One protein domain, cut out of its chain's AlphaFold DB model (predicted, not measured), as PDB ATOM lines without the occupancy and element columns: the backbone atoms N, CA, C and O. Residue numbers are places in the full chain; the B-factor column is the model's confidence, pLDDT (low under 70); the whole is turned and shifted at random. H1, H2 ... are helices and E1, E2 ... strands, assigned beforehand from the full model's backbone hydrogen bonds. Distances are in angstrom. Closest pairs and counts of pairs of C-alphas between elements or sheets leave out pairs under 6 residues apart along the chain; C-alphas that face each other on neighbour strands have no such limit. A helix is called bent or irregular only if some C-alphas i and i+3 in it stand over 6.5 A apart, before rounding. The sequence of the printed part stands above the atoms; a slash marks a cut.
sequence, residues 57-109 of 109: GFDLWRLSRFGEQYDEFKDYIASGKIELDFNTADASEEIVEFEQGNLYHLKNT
ATOM      1  N   GLY A  57      40.269 -42.989 -24.173       95.19
ATOM      2  CA  GLY A  57      39.368 -41.885 -24.438       95.19
ATOM      3  C   GLY A  57      39.725 -40.644 -23.629       95.19
ATOM      4  O   GLY A  57      39.999 -40.720 -22.431       95.19
ATOM      5  N   PHE A  58      39.680 -39.488 -24.279       96.81
ATOM      6  CA  PHE A  58      39.928 -38.195 -23.656       96.81
ATOM      7  C   PHE A  58      38.994 -37.124 -24.216       96.81
ATOM      8  O   PHE A  58      38.513 -37.209 -25.339       96.81
ATOM      9  N   ASP A  59      38.761 -36.082 -23.432       96.88
ATOM     10  CA  ASP A  59      38.193 -34.828 -23.914       96.88
ATOM     11  C   ASP A  59      39.223 -33.707 -23.722       96.88
ATOM     12  O   ASP A  59      40.276 -33.898 -23.099       96.88
ATOM     13  N   LEU A  60      38.926 -32.523 -24.259       98.00
ATOM     14  CA  LEU A  60      39.805 -31.363 -24.139       98.00
ATOM     15  C   LEU A  60      40.126 -31.023 -22.675       98.00
ATOM     16  O   LEU A  60      41.244 -30.609 -22.373       98.00
ATOM     17  N   TRP A  61      39.174 -31.200 -21.755       96.81
ATOM     18  CA  TRP A  61      39.366 -30.851 -20.351       96.81
ATOM     19  C   TRP A  61      40.353 -31.802 -19.668       96.81
ATOM     20  O   TRP A  61      41.312 -31.340 -19.046       96.81
ATOM     21  N   ARG A  62      40.181 -33.117 -19.834       96.69
ATOM     22  CA  ARG A  62      41.091 -34.142 -19.298       96.69
ATOM     23  C   ARG A  62      42.484 -34.022 -19.897       96.69
ATOM     24  O   ARG A  62      43.464 -34.070 -19.157       96.69
ATOM     25  N   LEU A  63      42.569 -33.795 -21.209       97.38
ATOM     26  CA  LEU A  63      43.845 -33.606 -21.895       97.38
ATOM     27  C   LEU A  63      44.575 -32.354 -21.390       97.38
ATOM     28  O   LEU A  63      45.770 -32.414 -21.101       97.38
ATOM     29  N   SER A  64      43.849 -31.245 -21.211       97.81
ATOM     30  CA  SER A  64      44.403 -30.010 -20.639       97.81
ATOM     31  C   SER A  64      44.913 -30.242 -19.217       97.81
ATOM     32  O   SER A  64      46.072 -29.956 -18.932       97.81
ATOM     33  N   ARG A  65      44.105 -30.844 -18.335       96.88
ATOM     34  CA  ARG A  65      44.507 -31.129 -16.946       96.88
ATOM     35  C   ARG A  65      45.707 -32.058 -16.834       96.88
ATOM     36  O   ARG A  65      46.524 -31.901 -15.930       96.88
ATOM     37  N   PHE A  66      45.815 -33.036 -17.727       96.62
ATOM     38  CA  PHE A  66      46.989 -33.896 -17.767       96.62
ATOM     39  C   PHE A  66      48.237 -33.109 -18.184       96.62
ATOM     40  O   PHE A  66      49.268 -33.187 -17.521       96.62
ATOM     41  N   GLY A  67      48.135 -32.293 -19.236       97.06
ATOM     42  CA  GLY A  67      49.257 -31.491 -19.719       97.06
ATOM     43  C   GLY A  67      49.715 -30.395 -18.744       97.06
ATOM     44  O   GLY A  67      50.908 -30.114 -18.688       97.06
ATOM     45  N   GLU A  68      48.831 -29.822 -17.918       96.81
ATOM     46  CA  GLU A  68      49.181 -28.794 -16.911       96.81
ATOM     47  C   GLU A  68      50.226 -29.265 -15.884       96.81
ATOM     48  O   GLU A  68      50.923 -28.445 -15.274       96.81
ATOM     49  N   GLN A  69      50.363 -30.580 -15.712       96.38
ATOM     50  CA  GLN A  69      51.343 -31.198 -14.818       96.38
ATOM     51  C   GLN A  69      52.777 -31.132 -15.364       96.38
ATOM     52  O   GLN A  69      53.727 -31.360 -14.617       96.38
ATOM     53  N   TYR A  70      52.951 -30.778 -16.641       97.00
ATOM     54  CA  TYR A  70      54.245 -30.673 -17.304       97.00
ATOM     55  C   TYR A  70      54.555 -29.214 -17.638       97.00
ATOM     56  O   TYR A  70      53.803 -28.546 -18.353       97.00
ATOM     57  N   ASP A  71      55.701 -28.716 -17.167       96.94
ATOM     58  CA  ASP A  71      56.109 -27.319 -17.375       96.94
ATOM     59  C   ASP A  71      56.157 -26.921 -18.860       96.94
ATOM     60  O   ASP A  71      55.792 -25.801 -19.210       96.94
ATOM     61  N   GLU A  72      56.536 -27.846 -19.742       97.81
ATOM     62  CA  GLU A  72      56.620 -27.633 -21.192       97.81
ATOM     63  C   GLU A  72      55.267 -27.400 -21.886       97.81
ATOM     64  O   GLU A  72      55.238 -26.793 -22.959       97.81
ATOM     65  N   PHE A  73      54.147 -27.809 -21.276       97.94
ATOM     66  CA  PHE A  73      52.806 -27.625 -21.844       97.94
ATOM     67  C   PHE A  73      52.000 -26.507 -21.173       97.94
ATOM     68  O   PHE A  73      50.943 -26.136 -21.686       97.94
ATOM     69  N   LYS A  74      52.485 -25.904 -20.079       96.62
ATOM     70  CA  LYS A  74      51.740 -24.862 -19.347       96.62
ATOM     71  C   LYS A  74      51.382 -23.664 -20.222       96.62
ATOM     72  O   LYS A  74      50.219 -23.273 -20.260       96.62
ATOM     73  N   ASP A  75      52.340 -23.124 -20.971       98.06
ATOM     74  CA  ASP A  75      52.088 -21.991 -21.876       98.06
ATOM     75  C   ASP A  75      51.191 -22.395 -23.057       98.06
ATOM     76  O   ASP A  75      50.348 -21.619 -23.513       98.06
ATOM     77  N   TYR A  76      51.333 -23.631 -23.541       98.31
ATOM     78  CA  TYR A  76      50.508 -24.184 -24.616       98.31
ATOM     79  C   TYR A  76      49.027 -24.274 -24.215       98.31
ATOM     80  O   TYR A  76      48.146 -23.891 -24.987       98.31
ATOM     81  N   ILE A  77      48.763 -24.700 -22.980       98.38
ATOM     82  CA  ILE A  77      47.417 -24.791 -22.410       98.38
ATOM     83  C   ILE A  77      46.886 -23.403 -22.052       98.38
ATOM     84  O   ILE A  77      45.806 -23.024 -22.501       98.38
ATOM     85  N   ALA A  78      47.665 -22.598 -21.322       97.69
ATOM     86  CA  ALA A  78      47.248 -21.273 -20.863       97.69
ATOM     87  C   ALA A  78      46.971 -20.290 -22.012       97.69
ATOM     88  O   ALA A  78      46.141 -19.393 -21.876       97.69
ATOM     89  N   SER A  79      47.647 -20.454 -23.152       98.19
ATOM     90  CA  SER A  79      47.405 -19.639 -24.347       98.19
ATOM     91  C   SER A  79      46.124 -20.005 -25.106       98.19
ATOM     92  O   SER A  79      45.758 -19.289 -26.037       98.19
ATOM     93  N   GLY A  80      45.453 -21.109 -24.754       97.75
ATOM     94  CA  GLY A  80      44.313 -21.649 -25.501       97.75
ATOM     95  C   GLY A  80      44.707 -22.337 -26.812       97.75
ATOM     96  O   GLY A  80      43.838 -22.762 -27.573       97.75
ATOM     97  N   LYS A  81      46.008 -22.490 -27.098       98.38
ATOM     98  CA  LYS A  81      46.469 -23.174 -28.312       98.38
ATOM     99  C   LYS A  81      46.041 -24.645 -28.339       98.38
ATOM    100  O   LYS A  81      45.734 -25.151 -29.414       98.38
ATOM    101  N   ILE A  82      45.951 -25.289 -27.175       98.44
ATOM    102  CA  ILE A  82      45.426 -26.654 -27.052       98.44
ATOM    103  C   ILE A  82      44.007 -26.803 -27.615       98.44
ATOM    104  O   ILE A  82      43.737 -27.770 -28.315       98.44
ATOM    105  N   GLU A  83      43.120 -25.831 -27.390       98.56
ATOM    106  CA  GLU A  83      41.749 -25.862 -27.916       98.56
ATOM    107  C   GLU A  83      41.741 -25.734 -29.445       98.56
ATOM    108  O   GLU A  83      41.015 -26.450 -30.134       98.56
ATOM    109  N   LEU A  84      42.588 -24.859 -29.994       98.44
ATOM    110  CA  LEU A  84      42.720 -24.687 -31.443       98.44
ATOM    111  C   LEU A  84      43.230 -25.960 -32.124       98.44
ATOM    112  O   LEU A  84      42.696 -26.358 -33.161       98.44
ATOM    113  N   ASP A  85      44.249 -26.592 -31.548       98.38
ATOM    114  CA  ASP A  85      44.831 -27.811 -32.102       98.38
ATOM    115  C   ASP A  85      43.888 -29.009 -31.912       98.38
ATOM    116  O   ASP A  85      43.759 -29.809 -32.832       98.38
ATOM    117  N   PHE A  86      43.156 -29.092 -30.794       98.44
ATOM    118  CA  PHE A  86      42.124 -30.111 -30.571       98.44
ATOM    119  C   PHE A  86      41.021 -30.031 -31.632       98.44
ATOM    120  O   PHE A  86      40.724 -31.021 -32.293       98.44
ATOM    121  N   ASN A  87      40.478 -28.834 -31.869       98.38
ATOM    122  CA  ASN A  87      39.462 -28.614 -32.902       98.38
ATOM    123  C   ASN A  87      40.006 -28.875 -34.316       98.38
ATOM    124  O   ASN A  87      39.275 -29.314 -35.200       98.38
ATOM    125  N   THR A  88      41.294 -28.601 -34.548       98.50
ATOM    126  CA  THR A  88      41.954 -28.905 -35.826       98.50
ATOM    127  C   THR A  88      42.117 -30.414 -36.015       98.50
ATOM    128  O   THR A  88      41.874 -30.915 -37.113       98.50
ATOM    129  N   ALA A  89      42.495 -31.142 -34.963       98.12
ATOM    130  CA  ALA A  89      42.624 -32.596 -34.974       98.12
ATOM    131  C   ALA A  89      41.267 -33.279 -35.200       98.12
ATOM    132  O   ALA A  89      41.190 -34.216 -35.989       98.12
ATOM    133  N   ASP A  90      40.198 -32.782 -34.572       97.56
ATOM    134  CA  ASP A  90      38.828 -33.256 -34.803       97.56
ATOM    135  C   ASP A  90      38.403 -33.011 -36.261       97.56
ATOM    136  O   ASP A  90      38.074 -33.936 -37.002       97.56
ATOM    137  N   ALA A  91      38.556 -31.775 -36.749       97.94
ATOM    138  CA  ALA A  91      38.196 -31.417 -38.123       97.94
ATOM    139  C   ALA A  91      39.006 -32.156 -39.209       97.94
ATOM    140  O   ALA A  91      38.553 -32.256 -40.351       97.94
ATOM    141  N   SER A  92      40.209 -32.637 -38.884       97.50
ATOM    142  CA  SER A  92      41.058 -33.437 -39.779       97.50
ATOM    143  C   SER A  92      40.915 -34.947 -39.573       97.50
ATOM    144  O   SER A  92      41.577 -35.718 -40.271       97.50
ATOM    145  N   GLU A  93      40.027 -35.372 -38.667       96.56
ATOM    146  CA  GLU A  93      39.828 -36.762 -38.258       96.56
ATOM    147  C   GLU A  93      41.117 -37.428 -37.739       96.56
ATOM    148  O   GLU A  93      41.315 -38.630 -37.905       96.56
ATOM    149  N   GLU A  94      42.040 -36.674 -37.142       97.31
ATOM    150  CA  GLU A  94      43.195 -37.244 -36.432       97.31
ATOM    151  C   GLU A  94      42.772 -37.823 -35.073       97.31
ATOM    152  O   GLU A  94      43.296 -38.853 -34.631       97.31
ATOM    153  N   ILE A  95      41.768 -37.192 -34.462       97.94
ATOM    154  CA  ILE A  95      40.989 -37.722 -33.346       97.94
ATOM    155  C   ILE A  95      39.559 -37.993 -33.813       97.94
ATOM    156  O   ILE A  95      39.056 -37.320 -34.708       97.94
ATOM    157  N   VAL A  96      38.919 -39.004 -33.233       96.88
ATOM    158  CA  VAL A  96      37.564 -39.439 -33.589       96.88
ATOM    159  C   VAL A  96      36.774 -39.664 -32.309       96.88
ATOM    160  O   VAL A  96      37.299 -40.247 -31.358       96.88
ATOM    161  N   GLU A  97      35.532 -39.192 -32.280       96.06
ATOM    162  CA  GLU A  97      34.605 -39.476 -31.185       96.06
ATOM    163  C   GLU A  97      34.282 -40.970 -31.117       96.06
ATOM    164  O   GLU A  97      34.116 -41.637 -32.141       96.06
ATOM    165  N   PHE A  98      34.145 -41.493 -29.901       94.38
ATOM    166  CA  PHE A  98      33.466 -42.772 -29.705       94.38
ATOM    167  C   PHE A  98      32.002 -42.675 -30.175       94.38
ATOM    168  O   PHE A  98      31.398 -41.604 -30.121       94.38
ATOM    169  N   GLU A  99      31.398 -43.788 -30.602       91.81
ATOM    170  CA  GLU A  99      29.964 -43.841 -30.936       91.81
ATOM    171  C   GLU A  99      29.077 -43.468 -29.729       91.81
ATOM    172  O   GLU A  99      27.956 -42.978 -29.892       91.81
ATOM    173  N   GLN A 100      29.571 -43.702 -28.511       85.44
ATOM    174  CA  GLN A 100      28.909 -43.426 -27.246       85.44
ATOM    175  C   GLN A 100      29.722 -42.462 -26.377       85.44
ATOM    176  O   GLN A 100      30.881 -42.700 -26.043       85.44
ATOM    177  N   GLY A 101      29.047 -41.415 -25.897       85.88
ATOM    178  CA  GLY A 101      29.617 -40.441 -24.966       85.88
ATOM    179  C   GLY A 101      30.132 -39.190 -25.670       85.88
ATOM    180  O   GLY A 101      29.543 -38.736 -26.642       85.88
ATOM    181  N   ASN A 102      31.175 -38.586 -25.103       90.69
ATOM    182  CA  ASN A 102      31.763 -37.317 -25.547       90.69
ATOM    183  C   ASN A 102      33.301 -37.348 -25.513       90.69
ATOM    184  O   ASN A 102      33.946 -36.308 -25.365       90.69
ATOM    185  N   LEU A 103      33.874 -38.551 -25.552       95.94
ATOM    186  CA  LEU A 103      35.316 -38.765 -25.564       95.94
ATOM    187  C   LEU A 103      35.790 -38.969 -27.000       95.94
ATOM    188  O   LEU A 103      35.073 -39.522 -27.831       95.94
ATOM    189  N   TYR A 104      37.037 -38.597 -27.232       97.50
ATOM    190  CA  TYR A 104      37.770 -38.806 -28.464       97.50
ATOM    191  C   TYR A 104      38.864 -39.844 -28.241       97.50
ATOM    192  O   TYR A 104      39.395 -39.973 -27.138       97.50
ATOM    193  N   HIS A 105      39.241 -40.549 -29.300       96.12
ATOM    194  CA  HIS A 105      40.458 -41.347 -29.361       96.12
ATOM    195  C   HIS A 105      41.239 -41.022 -30.634       96.12
ATOM    196  O   HIS A 105      40.713 -40.455 -31.587       96.12
ATOM    197  N   LEU A 106      42.511 -41.405 -30.674       96.44
ATOM    198  CA  LEU A 106      43.321 -41.265 -31.881       96.44
ATOM    199  C   LEU A 106      42.815 -42.229 -32.968       96.44
ATOM    200  O   LEU A 106      42.534 -43.393 -32.685       96.44
ATOM    201  N   LYS A 107      42.731 -41.782 -34.227       93.00
ATOM    202  CA  LYS A 107      42.213 -42.613 -35.336       93.00
ATOM    203  C   LYS A 107      43.047 -43.870 -35.624       93.00
ATOM    204  O   LYS A 107      42.511 -44.852 -36.125       93.00
ATOM    205  N   ASN A 108      44.350 -43.832 -35.337       79.56
ATOM    206  CA  ASN A 108      45.325 -44.859 -35.738       79.56
ATOM    207  C   ASN A 108      46.014 -45.576 -34.557       79.56
ATOM    208  O   ASN A 108      47.156 -46.014 -34.705       79.56
ATOM    209  N   THR A 109      45.371 -45.649 -33.392       62.88
ATOM    210  CA  THR A 109      45.854 -46.453 -32.250       62.88
ATOM    211  C   THR A 109      45.457 -47.913 -32.345       62.88
ATOM    212  O   THR A 109      44.311 -48.176 -32.771       62.88
TER     213      THR A 109
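AT A GLANCE: This is residues 57 to 109 of the 109 residues of an uncharacterized protein of Corallincola sp. C4 (UniProt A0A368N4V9). A small two-stranded hairpin, E1 and E2, makes one end of an elongated domain, and helix H2 makes the other end. Between these ends H1 and H3 form two opposite sides, running opposite ways at a steep tilt, with the end of H3 near the hairpin. The printed part has 53 residues with three named helices and two named strands, in the order H1, H2, H3, E1, E2; the sheet, E1 - E2, is antiparallel, and the class is mostly helix. The whole is compact, with a radius of gyration of the C-alphas of 11.4 A, and spans 33 by 18 by 18 A.

IN THESE COORDINATES: Look first at E1, residues 95 to 97, and E2, residues 104 to 106, which ends at C-alpha 106 at (43.321, -41.265, -31.881). Then find C-alpha 81 at (46.469, -23.174, -28.312), where H3, residues 81 to 91, begins its 15.3 A. H1, residues 60 to 67, starts at C-alpha 60 at (39.805, -31.363, -24.139) and is 10.4 A long. H2, residues 71 to 78, is 11.3 A long and irregular: C-alphas 72 and 75 are 7.3 A apart.

HOW THE PARTS SIT: In the hairpin of E1 and E2, N 96 and O 105 are 2.8 A apart, within hydrogen-bond range. The closest C-alphas of H3 and E1, those of Ala 89 and Ile 95, are 5.6 A apart. H3 touches H1 at a steep tilt of 50 degrees, closest at the C-alphas of Leu 60 and Glu 83, 7.0 A. H1 and H2, a helical hairpin, touch at a shallow tilt of 27 degrees, closest at the C-alphas of Gly 67 and Phe 73, 5.7 A. H2 is apart from E1 and E2. Every O i to N i+4 pair is within hydrogen-bond range in H1 and H3, but 2 of 4 in H2.

THE WHOLE: The two farthest C-alphas, those of Asp 71 and Glu 99, are 33.8 A apart. The printed part has no cut and no long link. Residue 109, the chain's last, is the one printed residue with pLDDT under 70.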